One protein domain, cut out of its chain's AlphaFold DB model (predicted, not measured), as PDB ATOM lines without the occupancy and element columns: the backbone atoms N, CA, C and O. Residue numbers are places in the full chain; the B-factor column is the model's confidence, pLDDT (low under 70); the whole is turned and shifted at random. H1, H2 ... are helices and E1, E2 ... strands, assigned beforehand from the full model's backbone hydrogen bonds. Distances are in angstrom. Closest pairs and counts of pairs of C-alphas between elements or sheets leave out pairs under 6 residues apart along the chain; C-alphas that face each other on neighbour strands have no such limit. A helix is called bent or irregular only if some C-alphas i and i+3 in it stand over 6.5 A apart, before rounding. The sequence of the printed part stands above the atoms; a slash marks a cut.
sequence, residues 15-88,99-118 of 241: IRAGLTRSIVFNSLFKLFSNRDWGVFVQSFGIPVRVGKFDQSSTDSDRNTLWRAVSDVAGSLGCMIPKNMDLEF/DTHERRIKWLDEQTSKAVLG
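What this domain is: This is residues 15 to 88 and 99 to 118 of the 241 residues of the protein "DUF935 family protein" of Bombella sp. KACC 21507 (UniProt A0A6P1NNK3). This is a long, thin model in two parts: at one end the helices H1 and H3 lie side by side and run opposite ways, and at the other end a small head holds two parallel strands, E1 and E2, with H2 packed on them. H1 makes much of the length, and its last residues lead through a tight link into the head. The printed part has 94 residues with three named helices and two named strands, in the order H1 E1 H2 E2 H3, and its class is mostly helix. The whole is extended, a rod, with a radius of gyration of the C-alphas of 21.7 A and spans of 66 by 31 by 21 A.

How they stand to each other: Begin with H1, residues 20 to 44, and look for H3, residues 100 to 117: they touch, closest at the C-alphas of Lys 30 and Ile 105, 5.6 A apart. Their lines stand at a shallow tilt of 20 degrees, and they run opposite ways. Farther along are E1, residues 49 to 53, H2, residues 59 to 76, and E2, residues 77 to 81, a strand-helix-strand unit, two parallel neighbour strands with a helix between them, whose crossover is right-handed. E1 and E2 are parallel, with 28 degrees between their directions; N 51 and O 78 are within hydrogen-bond range at 2.9 A, and so are N 80 and O 51 at 3.0 A. The closest C-alphas of E1 and H2 are those of Arg 49 and Ala 73, 6.1 A apart. H1 and H2 are close but not clearly touching, the C-alphas of Ser 43 and Leu 76 being 7.8 A apart. H2 and H3 are apart. In H3 every O i to N i+4 pair is within hydrogen-bond range; in H1 19 of 21 are, and in H2 12 of 14.

Where its parts are: Find C-alpha 20 at (111.226, 137.756, 127.479); from there H1 runs 34.7 A to Phe 44. It is irregular, with C-alphas 22 and 25 7.3 A apart. E1 covers 13.0 A from Arg 49 to Phe 53. H2 starts with C-alpha 59 at (87.717, 150.940, 174.461) and covers 21.5 A to Leu 76; it has a kink of 70 degrees near residue 70 and is irregular, with C-alphas 72 and 75 9.4 A apart. E2 covers 13.9 A from Gly 77 to Pro 81. H3 covers 25.3 A from Thr 100 to C-alpha 117 at (104.278, 139.431, 116.114).

The domain as a whole: The two C-alphas farthest apart, those of Ser 56 and Gly 118, are 67.1 A apart. Residues 89 to 98 are not printed, and C-alphas 88 and 99 stand 21.2 A apart across this cut, in the link from E2 to H3. The links H1 to E1, E1 to H2 and H2 to E2 are tight. The mean pLDDT of the printed part is 83.7, and residues 45, 47, 73 and 75 to 76 are under 70.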
ATOM      1  N   ILE A  15     121.879 134.172 128.715       78.31
ATOM      2  CA  ILE A  15     120.792 134.408 129.688       78.31
ATOM      3  C   ILE A  15     120.099 135.772 129.521       78.31
ATOM      4  O   ILE A  15     119.015 136.001 130.048       78.31
ATOM      5  N   ARG A  16     120.745 136.714 128.824       73.00
ATOM      6  CA  ARG A  16     120.186 138.037 128.520       73.00
ATOM      7  C   ARG A  16     119.550 138.094 127.132       73.00
ATOM      8  O   ARG A  16     118.925 139.107 126.827       73.00
ATOM      9  N   ALA A  17     119.727 137.055 126.319       75.81
ATOM     10  CA  ALA A  17     119.070 136.918 125.030       75.81
ATOM     11  C   ALA A  17     117.633 136.409 125.222       75.81
ATOM     12  O   ALA A  17     117.329 135.725 126.198       75.81
ATOM     13  N   GLY A  18     116.752 136.756 124.288       80.50
ATOM     14  CA  GLY A  18     115.343 136.375 124.300       80.50
ATOM     15  C   GLY A  18     114.376 137.557 124.399       80.50
ATOM     16  O   GLY A  18     114.632 138.566 125.061       80.50
ATOM     17  N   LEU A  19     113.219 137.384 123.762       83.38
ATOM     18  CA  LEU A  19     112.095 138.328 123.760       83.38
ATOM     19  C   LEU A  19     111.541 138.604 125.166       83.38
ATOM     20  O   LEU A  19     111.045 139.698 125.437       83.38
ATOM     21  N   THR A  20     111.687 137.647 126.088       83.56
ATOM     22  CA  THR A  20     111.226 137.756 127.479       83.56
ATOM     23  C   THR A  20     111.743 139.019 128.159       83.56
ATOM     24  O   THR A  20     110.997 139.667 128.884       83.56
ATOM     25  N   ARG A  21     112.992 139.426 127.894       82.94
ATOM     26  CA  ARG A  21     113.583 140.619 128.513       82.94
ATOM     27  C   ARG A  21     112.889 141.912 128.083       82.94
ATOM     28  O   ARG A  21     112.713 142.798 128.911       82.94
ATOM     29  N   SER A  22     112.494 142.018 126.819       83.56
ATOM     30  CA  SER A  22     111.797 143.201 126.302       83.56
ATOM     31  C   SER A  22     110.362 143.289 126.829       83.56
ATOM     32  O   SER A  22     109.826 144.380 126.993       83.56
ATOM     33  N   ILE A  23     109.749 142.141 127.132       90.44
ATOM     34  CA  ILE A  23     108.325 142.036 127.479       90.44
ATOM     35  C   ILE A  23     108.095 141.967 128.997       90.44
ATOM     36  O   ILE A  23     107.006 142.303 129.460       90.44
ATOM     37  N   VAL A  24     109.100 141.595 129.801       91.38
ATOM     38  CA  VAL A  24     108.941 141.338 131.247       91.38
ATOM     39  C   VAL A  24     108.296 142.502 131.999       91.38
ATOM     40  O   VAL A  24     107.359 142.295 132.765       91.38
ATOM     41  N   PHE A  25     108.737 143.736 131.744       91.19
ATOM     42  CA  PHE A  25     108.176 144.915 132.402       91.19
ATOM     43  C   PHE A  25     106.751 145.194 131.938       91.19
ATOM     44  O   PHE A  25     105.898 145.535 132.749       91.19
ATOM     45  N   ASN A  26     106.476 144.997 130.650       92.94
ATOM     46  CA  ASN A  26     105.144 145.178 130.094       92.94
ATOM     47  C   ASN A  26     104.144 144.181 130.715       92.94
ATOM     48  O   ASN A  26     103.092 144.572 131.221       92.94
ATOM     49  N   SER A  27     104.534 142.907 130.800       91.69
ATOM     50  CA  SER A  27     103.767 141.860 131.483       91.69
ATOM     51  C   SER A  27     103.551 142.178 132.969       91.69
ATOM     52  O   SER A  27     102.428 142.080 133.465       91.69
ATOM     53  N   LEU A  28     104.588 142.652 133.670       94.81
ATOM     54  CA  LEU A  28     104.493 143.043 135.079       94.81
ATOM     55  C   LEU A  28     103.521 144.212 135.292       94.81
ATOM     56  O   LEU A  28     102.652 144.151 136.162       94.81
ATOM     57  N   PHE A  29     103.616 145.264 134.477       93.88
ATOM     58  CA  PHE A  29     102.699 146.400 134.555       93.88
ATOM     59  C   PHE A  29     101.259 146.007 134.220       93.88
ATOM     60  O   PHE A  29     100.329 146.557 134.818       93.88
ATOM     61  N   LYS A  30     101.060 145.038 133.317       93.75
ATOM     62  CA  LYS A  30      99.735 144.492 132.998       93.75
ATOM     63  C   LYS A  30      99.144 143.769 134.207       93.75
ATOM     64  O   LYS A  30      97.986 144.007 134.538       93.75
ATOM     65  N   LEU A  31      99.940 142.952 134.901       94.06
ATOM     66  CA  LEU A  31      99.514 142.251 136.117       94.06
ATOM     67  C   LEU A  31      99.106 143.222 137.231       94.06
ATOM     68  O   LEU A  31      98.045 143.049 137.826       94.06
ATOM     69  N   PHE A  32      99.895 144.271 137.477       93.56
ATOM     70  CA  PHE A  32      99.533 145.298 138.460       93.56
ATOM     71  C   PHE A  32      98.269 146.057 138.061       93.56
ATOM     72  O   PHE A  32      97.362 146.192 138.871       93.56
ATOM     73  N   SER A  33      98.157 146.456 136.793       92.69
ATOM     74  CA  SER A  33      96.967 147.165 136.304       92.69
ATOM     75  C   SER A  33      95.698 146.318 136.423       92.69
ATOM     76  O   SER A  33      94.641 146.856 136.739       92.69
ATOM     77  N   ASN A  34      95.798 145.005 136.199       91.75
ATOM     78  CA  ASN A  34      94.685 144.070 136.363       91.75
ATOM     79  C   ASN A  34      94.292 143.921 137.841       91.75
ATOM     80  O   ASN A  34      93.117 144.033 138.181       91.75
ATOM     81  N   ARG A  35      95.274 143.769 138.741       90.62
ATOM     82  CA  ARG A  35      95.018 143.753 140.188       90.62
ATOM     83  C   ARG A  35      94.296 145.022 140.645       90.62
ATOM     84  O   ARG A  35      93.293 144.924 141.349       90.62
ATOM     85  N   ASP A  36      94.795 146.186 140.241       87.31
ATOM     86  CA  ASP A  36      94.206 147.476 140.606       87.31
ATOM     87  C   ASP A  36      92.788 147.611 140.049       87.31
ATOM     88  O   ASP A  36      91.896 148.108 140.734       87.31
ATOM     89  N   TRP A  37      92.552 147.103 138.835       88.50
ATOM     90  CA  TRP A  37      91.216 147.067 138.253       88.50
ATOM     91  C   TRP A  37      90.260 146.185 139.059       88.50
ATOM     92  O   TRP A  37      89.127 146.588 139.300       88.50
ATOM     93  N   GLY A  38      90.715 145.027 139.544       87.12
ATOM     94  CA  GLY A  38      89.923 144.170 140.429       87.12
ATOM     95  C   GLY A  38      89.522 144.874 141.729       87.12
ATOM     96  O   GLY A  38      88.355 144.830 142.117       87.12
ATOM     97  N   VAL A  39      90.459 145.591 142.363       84.38
ATOM     98  CA  VAL A  39      90.176 146.399 143.567       84.38
ATOM     99  C   VAL A  39      89.196 147.527 143.252       84.38
ATOM    100  O   VAL A  39      88.267 147.773 144.025       84.38
ATOM    101  N   PHE A  40      89.367 148.190 142.106       82.44
ATOM    102  CA  PHE A  40      88.457 149.230 141.640       82.44
ATOM    103  C   PHE A  40      87.041 148.683 141.439       82.44
ATOM    104  O   PHE A  40      86.111 149.219 142.026       82.44
ATOM    105  N   VAL A  41      86.869 147.584 140.698       83.50
ATOM    106  CA  VAL A  41      85.557 146.960 140.438       83.50
ATOM    107  C   VAL A  41      84.885 146.507 141.736       83.50
ATOM    108  O   VAL A  41      83.685 146.717 141.903       83.50
ATOM    109  N   GLN A  42      85.646 145.948 142.680       79.75
ATOM    110  CA  GLN A  42      85.124 145.571 143.994       79.75
ATOM    111  C   GLN A  42      84.636 146.790 144.794       79.75
ATOM    112  O   GLN A  42      83.600 146.722 145.454       79.75
ATOM    113  N   SER A  43      85.368 147.902 144.730       73.69
ATOM    114  CA  SER A  43      85.049 149.129 145.472       73.69
ATOM    115  C   SER A  43      83.944 149.950 144.800       73.69
ATOM    116  O   SER A  43      83.184 150.628 145.481       73.69
ATOM    117  N   PHE A  44      83.815 149.869 143.472       72.81
ATOM    118  CA  PHE A  44      82.898 150.693 142.678       72.81
ATOM    119  C   PHE A  44      81.421 150.478 143.046       72.81
ATOM    120  O   PHE A  44      80.616 151.397 142.931       72.81
ATOM    121  N   GLY A  45      81.058 149.278 143.513       64.25
ATOM    122  CA  GLY A  45      79.692 148.948 143.938       64.25
ATOM    123  C   GLY A  45      79.453 148.983 145.451       64.25
ATOM    124  O   GLY A  45      78.310 148.838 145.884       64.25
ATOM    125  N   ILE A  46      80.501 149.138 146.266       71.62
ATOM    126  CA  ILE A  46      80.414 149.048 147.727       71.62
ATOM    127  C   ILE A  46      80.799 150.409 148.314       71.62
ATOM    128  O   ILE A  46      81.986 150.727 148.365       71.62
ATOM    129  N   PRO A  47      79.834 151.217 148.794       69.25
ATOM    130  CA  PRO A  47      80.165 152.498 149.400       69.25
ATOM    131  C   PRO A  47      81.049 152.285 150.632       69.25
ATOM    132  O   PRO A  47      80.817 151.366 151.431       69.25
ATOM    133  N   VAL A  48      82.048 153.156 150.792       72.44
ATOM    134  CA  VAL A  48      82.908 153.198 151.980       72.44
ATOM    135  C   VAL A  48      82.020 153.461 153.193       72.44
ATOM    136  O   VAL A  48      81.314 154.467 153.261       72.44
ATOM    137  N   ARG A  49      82.028 152.538 154.156       74.69
ATOM    138  CA  ARG A  49      81.226 152.666 155.378       74.69
ATOM    139  C   ARG A  49      82.079 153.298 156.466       74.69
ATOM    140  O   ARG A  49      83.155 152.798 156.795       74.69
ATOM    141  N   VAL A  50      81.571 154.388 157.031       80.75
ATOM    142  CA  VAL A  50      82.245 155.147 158.083       80.75
ATOM    143  C   VAL A  50      81.494 154.963 159.397       80.75
ATOM    144  O   VAL A  50      80.355 155.407 159.540       80.75
ATOM    145  N   GLY A  51      82.133 154.304 160.361       81.62
ATOM    146  CA  GLY A  51      81.641 154.205 161.731       81.62
ATOM    147  C   GLY A  51      81.985 155.469 162.513       81.62
ATOM    148  O   GLY A  51      83.160 155.817 162.635       81.62
ATOM    149  N   LYS A  52      80.979 156.153 163.065       86.12
ATOM    150  CA  LYS A  52      81.189 157.316 163.941       86.12
ATOM    151  C   LYS A  52      81.080 156.900 165.408       86.12
ATOM    152  O   LYS A  52      80.044 156.370 165.803       86.12
ATOM    153  N   PHE A  53      82.103 157.173 166.218       85.38
ATOM    154  CA  PHE A  53      82.076 156.928 167.669       85.38
ATOM    155  C   PHE A  53      82.129 158.231 168.466       85.38
ATOM    156  O   PHE A  53      82.617 159.254 167.984       85.38
ATOM    157  N   ASP A  54      81.594 158.206 169.685       85.38
ATOM    158  CA  ASP A  54      81.633 159.360 170.581       85.38
ATOM    159  C   ASP A  54      82.932 159.394 171.402       85.38
ATOM    160  O   ASP A  54      83.480 158.342 171.740       85.38
ATOM    161  N   GLN A  55      83.403 160.587 171.772       79.25
ATOM    162  CA  GLN A  55      84.626 160.765 172.568       79.25
ATOM    163  C   GLN A  55      84.509 160.104 173.954       79.25
ATOM    164  O   GLN A  55      85.516 159.704 174.534       79.25
ATOM    165  N   SER A  56      83.280 159.959 174.460       83.06
ATOM    166  CA  SER A  56      82.964 159.304 175.734       83.06
ATOM    167  C   SER A  56      82.943 157.766 175.674       83.06
ATOM    168  O   SER A  56      82.811 157.123 176.713       83.06
ATOM    169  N   SER A  57      83.076 157.162 174.485       82.44
ATOM    170  CA  SER A  57      82.954 155.705 174.308       82.44
ATOM    171  C   SER A  57      84.099 154.954 174.997       82.44
ATOM    172  O   SER A  57      85.249 155.404 174.975       82.44
ATOM    173  N   THR A  58      83.822 153.771 175.545       87.94
ATOM    174  CA  THR A  58      84.852 152.913 176.155       87.94
ATOM    175  C   THR A  58      85.676 152.205 175.068       87.94
ATOM    176  O   THR A  58      85.204 152.009 173.947       87.94
ATOM    177  N   ASP A  59      86.896 151.752 175.382       85.69
ATOM    178  CA  ASP A  59      87.717 150.940 174.461       85.69
ATOM    179  C   ASP A  59      87.001 149.670 173.970       85.69
ATOM    180  O   ASP A  59      87.166 149.261 172.821       85.69
ATOM    181  N   SER A  60      86.160 149.067 174.816       87.62
ATOM    182  CA  SER A  60      85.339 147.903 174.452       87.62
ATOM    183  C   SER A  60      84.330 148.225 173.341       87.62
ATOM    184  O   SER A  60      84.174 147.451 172.390       87.62
ATOM    185  N   ASP A  61      83.690 149.393 173.410       84.38
ATOM    186  CA  ASP A  61      82.677 149.822 172.440       84.38
ATOM    187  C   ASP A  61      83.330 150.198 171.109       84.38
ATOM    188  O   ASP A  61      82.841 149.818 170.044       84.38
ATOM    189  N   ARG A  62      84.501 150.855 171.164       86.06
ATOM    190  CA  ARG A  62      85.334 151.117 169.980       86.06
ATOM    191  C   ARG A  62      85.737 149.821 169.284       86.06
ATOM    192  O   ARG A  62      85.555 149.695 168.079       86.06
ATOM    193  N   ASN A  63      86.225 148.828 170.023       87.69
ATOM    194  CA  ASN A  63      86.627 147.549 169.432       87.69
ATOM    195  C   ASN A  63      85.444 146.778 168.828       87.69
ATOM    196  O   ASN A  63      85.592 146.141 167.786       87.69
ATOM    197  N   THR A  64      84.265 146.860 169.450       87.88
ATOM    198  CA  THR A  64      83.038 146.245 168.923       87.88
ATOM    199  C   THR A  64      82.593 146.921 167.629       87.88
ATOM    200  O   THR A  64      82.301 146.240 166.647       87.88
ATOM    201  N   LEU A  65      82.620 148.257 167.593       85.81
ATOM    202  CA  LEU A  65      82.327 149.024 166.386       85.81
ATOM    203  C   LEU A  65      83.333 148.719 165.271       85.81
ATOM    204  O   LEU A  65      82.930 148.570 164.123       85.81
ATOM    205  N   TRP A  66      84.624 148.583 165.593       85.81
ATOM    206  CA  TRP A  66      85.652 148.249 164.607       85.81
ATOM    207  C   TRP A  66      85.389 146.889 163.969       85.81
ATOM    208  O   TRP A  66      85.368 146.793 162.748       85.81
ATOM    209  N   ARG A  67      85.102 145.863 164.779       85.62
ATOM    210  CA  ARG A  67      84.751 144.527 164.275       85.62
ATOM    211  C   ARG A  67      83.520 144.571 163.374       85.62
ATOM    212  O   ARG A  67      83.581 144.068 162.262       85.62
ATOM    213  N   ALA A  68      82.454 145.250 163.799       83.38
ATOM    214  CA  ALA A  68      81.246 145.393 162.989       83.38
ATOM    215  C   ALA A  68      81.513 146.116 161.654       83.38
ATOM    216  O   ALA A  68      80.980 145.732 160.617       83.38
ATOM    217  N   VAL A  69      82.362 147.148 161.659       84.19
ATOM    218  CA  VAL A  69      82.751 147.875 160.443       84.19
ATOM    219  C   VAL A  69      83.636 147.011 159.541       84.19
ATOM    220  O   VAL A  69      83.393 146.976 158.339       84.19
ATOM    221  N   SER A  70      84.615 146.284 160.082       81.44
ATOM    222  CA  SER A  70      85.484 145.388 159.308       81.44
ATOM    223  C   SER A  70      84.732 144.191 158.720       81.44
ATOM    224  O   SER A  70      84.971 143.843 157.566       81.44
ATOM    225  N   ASP A  71      83.789 143.601 159.457       81.44
ATOM    226  CA  ASP A  71      82.993 142.459 158.986       81.44
ATOM    227  C   ASP A  71      82.031 142.863 157.859       81.44
ATOM    228  O   ASP A  71      81.829 142.114 156.905       81.44
ATOM    229  N   VAL A  72      81.450 144.066 157.937       74.12
ATOM    230  CA  VAL A  72      80.465 144.550 156.953       74.12
ATOM    231  C   VAL A  72      81.123 145.242 155.753       74.12
ATOM    232  O   VAL A  72      80.609 145.154 154.638       74.12
ATOM    233  N   ALA A  73      82.227 145.963 155.958       65.50
ATOM    234  CA  ALA A  73      82.885 146.771 154.925       65.50
ATOM    235  C   ALA A  73      84.174 146.142 154.363       65.50
ATOM    236  O   ALA A  73      84.761 146.689 153.427       65.50
ATOM    237  N   GLY A  74      84.630 145.012 154.913       71.50
ATOM    238  CA  GLY A  74      85.894 144.386 154.530       71.50
ATOM    239  C   GLY A  74      87.080 145.341 154.710       71.50
ATOM    240  O   GLY A  74      87.224 146.000 155.738       71.50
ATOM    241  N   SER A  75      87.928 145.451 153.682       64.19
ATOM    242  CA  SER A  75      89.115 146.321 153.682       64.19
ATOM    243  C   SER A  75      88.823 147.815 153.462       64.19
ATOM    244  O   SER A  75      89.765 148.600 153.400       64.19
ATOM    245  N   LEU A  76      87.554 148.218 153.312       66.62
ATOM    246  CA  LEU A  76      87.132 149.589 152.980       66.62
ATOM    247  C   LEU A  76      86.336 150.255 154.120       66.62
ATOM    248  O   LEU A  76      85.482 151.107 153.880       66.62
ATOM    249  N   GLY A  77      86.573 149.849 155.368       76.31
ATOM    250  CA  GLY A  77      85.955 150.444 156.554       76.31
ATOM    251  C   GLY A  77      86.831 151.518 157.201       76.31
ATOM    252  O   GLY A  77      88.042 151.342 157.327       76.31
ATOM    253  N   CYS A  78      86.223 152.614 157.659       80.44
ATOM    254  CA  CYS A  78      86.904 153.650 158.439       80.44
ATOM    255  C   CYS A  78      86.129 153.950 159.727       80.44
ATOM    256  O   CYS A  78      84.899 153.868 159.753       80.44
ATOM    257  N   MET A  79      86.841 154.310 160.795       83.50
ATOM    258  CA  MET A  79      86.252 154.761 162.051       83.50
ATOM    259  C   MET A  79      86.757 156.163 162.381       83.50
ATOM    260  O   MET A  79      87.965 156.380 162.445       83.50
ATOM    261  N   ILE A  80      85.837 157.097 162.625       86.31
ATOM    262  CA  ILE A  80      86.163 158.487 162.970       86.31
ATOM    263  C   ILE A  80      85.390 158.949 164.216       86.31
ATOM    264  O   ILE A  80      84.258 158.503 164.440       86.31
ATOM    265  N   PRO A  81      85.960 159.840 165.045       85.50
ATOM    266  CA  PRO A  81      85.208 160.513 166.099       85.50
ATOM    267  C   PRO A  81      84.084 161.370 165.503       85.50
ATOM    268  O   PRO A  81      84.264 161.970 164.449       85.50
ATOM    269  N   LYS A  82      82.949 161.508 166.199       84.31
ATOM    270  CA  LYS A  82      81.820 162.355 165.755       84.31
ATOM    271  C   LYS A  82      82.191 163.819 165.476       84.31
ATOM    272  O   LYS A  82      81.514 164.452 164.678       84.31
ATOM    273  N   ASN A  83      83.240 164.329 166.123       83.12
ATOM    274  CA  ASN A  83      83.717 165.708 165.972       83.12
ATOM    275  C   ASN A  83      84.658 165.901 164.771       83.12
ATOM    276  O   ASN A  83      85.107 167.016 164.527       83.12
ATOM    277  N   MET A  84      85.005 164.822 164.067       80.31
ATOM    278  CA  MET A  84      85.856 164.854 162.886       80.31
ATOM    279  C   MET A  84      85.016 164.469 161.674       80.31
ATOM    280  O   MET A  84      84.337 163.442 161.685       80.31
ATOM    281  N   ASP A  85      85.089 165.278 160.623       78.50
ATOM    282  CA  ASP A  85      84.455 164.973 159.348       78.50
ATOM    283  C   ASP A  85      85.495 164.478 158.346       78.50
ATOM    284  O   ASP A  85      86.630 164.956 158.295       78.50
ATOM    285  N   LEU A  86      85.093 163.480 157.561       77.12
ATOM    286  CA  LEU A  86      85.887 162.918 156.481       77.12
ATOM    287  C   LEU A  86      85.127 163.142 155.177       77.12
ATOM    288  O   LEU A  86      84.074 162.545 154.953       77.12
ATOM    289  N   GLU A  87      85.650 164.039 154.348       78.56
ATOM    290  CA  GLU A  87      85.085 164.348 153.041       78.56
ATOM    291  C   GLU A  87      85.703 163.430 151.983       78.56
ATOM    292  O   GLU A  87      86.920 163.411 151.780       78.56
ATOM    293  N   PHE A  88      84.858 162.660 151.299       73.12
ATOM    294  CA  PHE A  88      85.274 161.900 150.129       73.12
ATOM    295  C   PHE A  88      85.226 162.819 148.914       73.12
ATOM    296  O   PHE A  88      84.166 163.059 148.341       73.12
ATOM    297  N   ASP A  99      86.913 153.217 132.333       82.06
ATOM    298  CA  ASP A  99      87.613 152.413 131.321       82.06
ATOM    299  C   ASP A  99      89.134 152.617 131.355       82.06
ATOM    300  O   ASP A  99      89.871 151.982 130.601       82.06
ATOM    301  N   THR A 100      89.648 153.509 132.206       84.44
ATOM    302  CA  THR A 100      91.078 153.862 132.231       84.44
ATOM    303  C   THR A 100      91.964 152.638 132.470       84.44
ATOM    304  O   THR A 100      93.000 152.475 131.818       84.44
ATOM    305  N   HIS A 101      91.530 151.743 133.359       87.00
ATOM    306  CA  HIS A 101      92.228 150.494 133.647       87.00
ATOM    307  C   HIS A 101      92.209 149.540 132.449       87.00
ATOM    308  O   HIS A 101      93.266 149.050 132.048       87.00
ATOM    309  N   GLU A 102      91.045 149.330 131.828       88.62
ATOM    310  CA  GLU A 102      90.919 148.472 130.646       88.62
ATOM    311  C   GLU A 102      91.764 149.003 129.480       88.62
ATOM    312  O   GLU A 102      92.515 148.253 128.855       88.62
ATOM    313  N   ARG A 103      91.719 150.316 129.219       90.00
ATOM    314  CA  ARG A 103      92.504 150.961 128.156       90.00
ATOM    315  C   ARG A 103      94.003 150.816 128.390       90.00
ATOM    316  O   ARG A 103      94.738 150.568 127.436       90.00
ATOM    317  N   ARG A 104      94.464 150.927 129.639       90.19
ATOM    318  CA  ARG A 104      95.867 150.678 129.992       90.19
ATOM    319  C   ARG A 104      96.251 149.222 129.744       90.19
ATOM    320  O   ARG A 104      97.300 148.973 129.157       90.19
ATOM    321  N   ILE A 105      95.409 148.274 130.156       91.75
ATOM    322  CA  ILE A 105      95.642 146.838 129.943       91.75
ATOM    323  C   ILE A 105      95.716 146.522 128.444       91.75
ATOM    324  O   ILE A 105      96.669 145.867 128.026       91.75
ATOM    325  N   LYS A 106      94.776 147.032 127.636       90.38
ATOM    326  CA  LYS A 106      94.784 146.886 126.171       90.38
ATOM    327  C   LYS A 106      96.035 147.485 125.543       90.38
ATOM    328  O   LYS A 106      96.706 146.819 124.769       90.38
ATOM    329  N   TRP A 107      96.415 148.702 125.933       90.56
ATOM    330  CA  TRP A 107      97.624 149.331 125.407       90.56
ATOM    331  C   TRP A 107      98.884 148.500 125.689       90.56
ATOM    332  O   TRP A 107      99.707 148.316 124.794       90.56
ATOM    333  N   LEU A 108      99.026 147.966 126.907       92.31
ATOM    334  CA  LEU A 108     100.139 147.086 127.288       92.31
ATOM    335  C   LEU A 108     100.143 145.781 126.471       92.31
ATOM    336  O   LEU A 108     101.198 145.328 126.011       92.31
ATOM    337  N   ASP A 109      98.964 145.204 126.235       89.44
ATOM    338  CA  ASP A 109      98.800 144.008 125.403       89.44
ATOM    339  C   ASP A 109      99.211 144.267 123.951       89.44
ATOM    340  O   ASP A 109     100.010 143.529 123.379       89.44
ATOM    341  N   GLU A 110      98.793 145.401 123.398       89.50
ATOM    342  CA  GLU A 110      99.149 145.817 122.046       89.50
ATOM    343  C   GLU A 110     100.652 146.035 121.866       89.50
ATOM    344  O   GLU A 110     101.216 145.666 120.834       89.50
ATOM    345  N   GLN A 111     101.331 146.625 122.856       90.12
ATOM    346  CA  GLN A 111     102.791 146.745 122.812       90.12
ATOM    347  C   GLN A 111     103.469 145.367 122.858       90.12
ATOM    348  O   GLN A 111     104.498 145.170 122.214       90.12
ATOM    349  N   THR A 112     102.887 144.401 123.577       90.69
ATOM    350  CA  THR A 112     103.397 143.022 123.614       90.69
ATOM    351  C   THR A 112     103.206 142.332 122.262       90.69
ATOM    352  O   THR A 112     104.156 141.754 121.738       90.69
ATOM    353  N   SER A 113     102.027 142.464 121.648       88.38
ATOM    354  CA  SER A 113     101.738 141.934 120.309       88.38
ATOM    355  C   SER A 113     102.670 142.516 119.245       88.38
ATOM    356  O   SER A 113     103.231 141.762 118.455       88.38
ATOM    357  N   LYS A 114     102.948 143.828 119.275       87.31
ATOM    358  CA  LYS A 114     103.940 144.451 118.376       87.31
ATOM    359  C   LYS A 114     105.347 143.905 118.584       87.31
ATOM    360  O   LYS A 114     106.061 143.709 117.611       87.31
ATOM    361  N   ALA A 115     105.748 143.663 119.831       88.00
ATOM    362  CA  ALA A 115     107.083 143.160 120.134       88.00
ATOM    363  C   ALA A 115     107.299 141.707 119.674       88.00
ATOM    364  O   ALA A 115     108.417 141.360 119.310       88.00
ATOM    365  N   VAL A 116     106.256 140.867 119.709       86.69
ATOM    366  CA  VAL A 116     106.349 139.439 119.345       86.69
ATOM    367  C   VAL A 116     105.996 139.199 117.880       86.69
ATOM    368  O   VAL A 116     106.750 138.558 117.163       86.69
ATOM    369  N   LEU A 117     104.843 139.702 117.438       84.81
ATOM    370  CA  LEU A 117     104.278 139.431 116.114       84.81
ATOM    371  C   LEU A 117     104.598 140.533 115.092       84.81
ATOM    372  O   LEU A 117     104.234 140.402 113.929       84.81
ATOM    373  N   GLY A 118     105.195 141.652 115.517       83.06
ATOM    374  CA  GLY A 118     105.462 142.815 114.661       83.06
ATOM    375  C   GLY A 118     104.237 143.692 114.370       83.06
ATOM    376  O   GLY A 118     104.361 144.753 113.762       83.06
TER     377      GLY A 118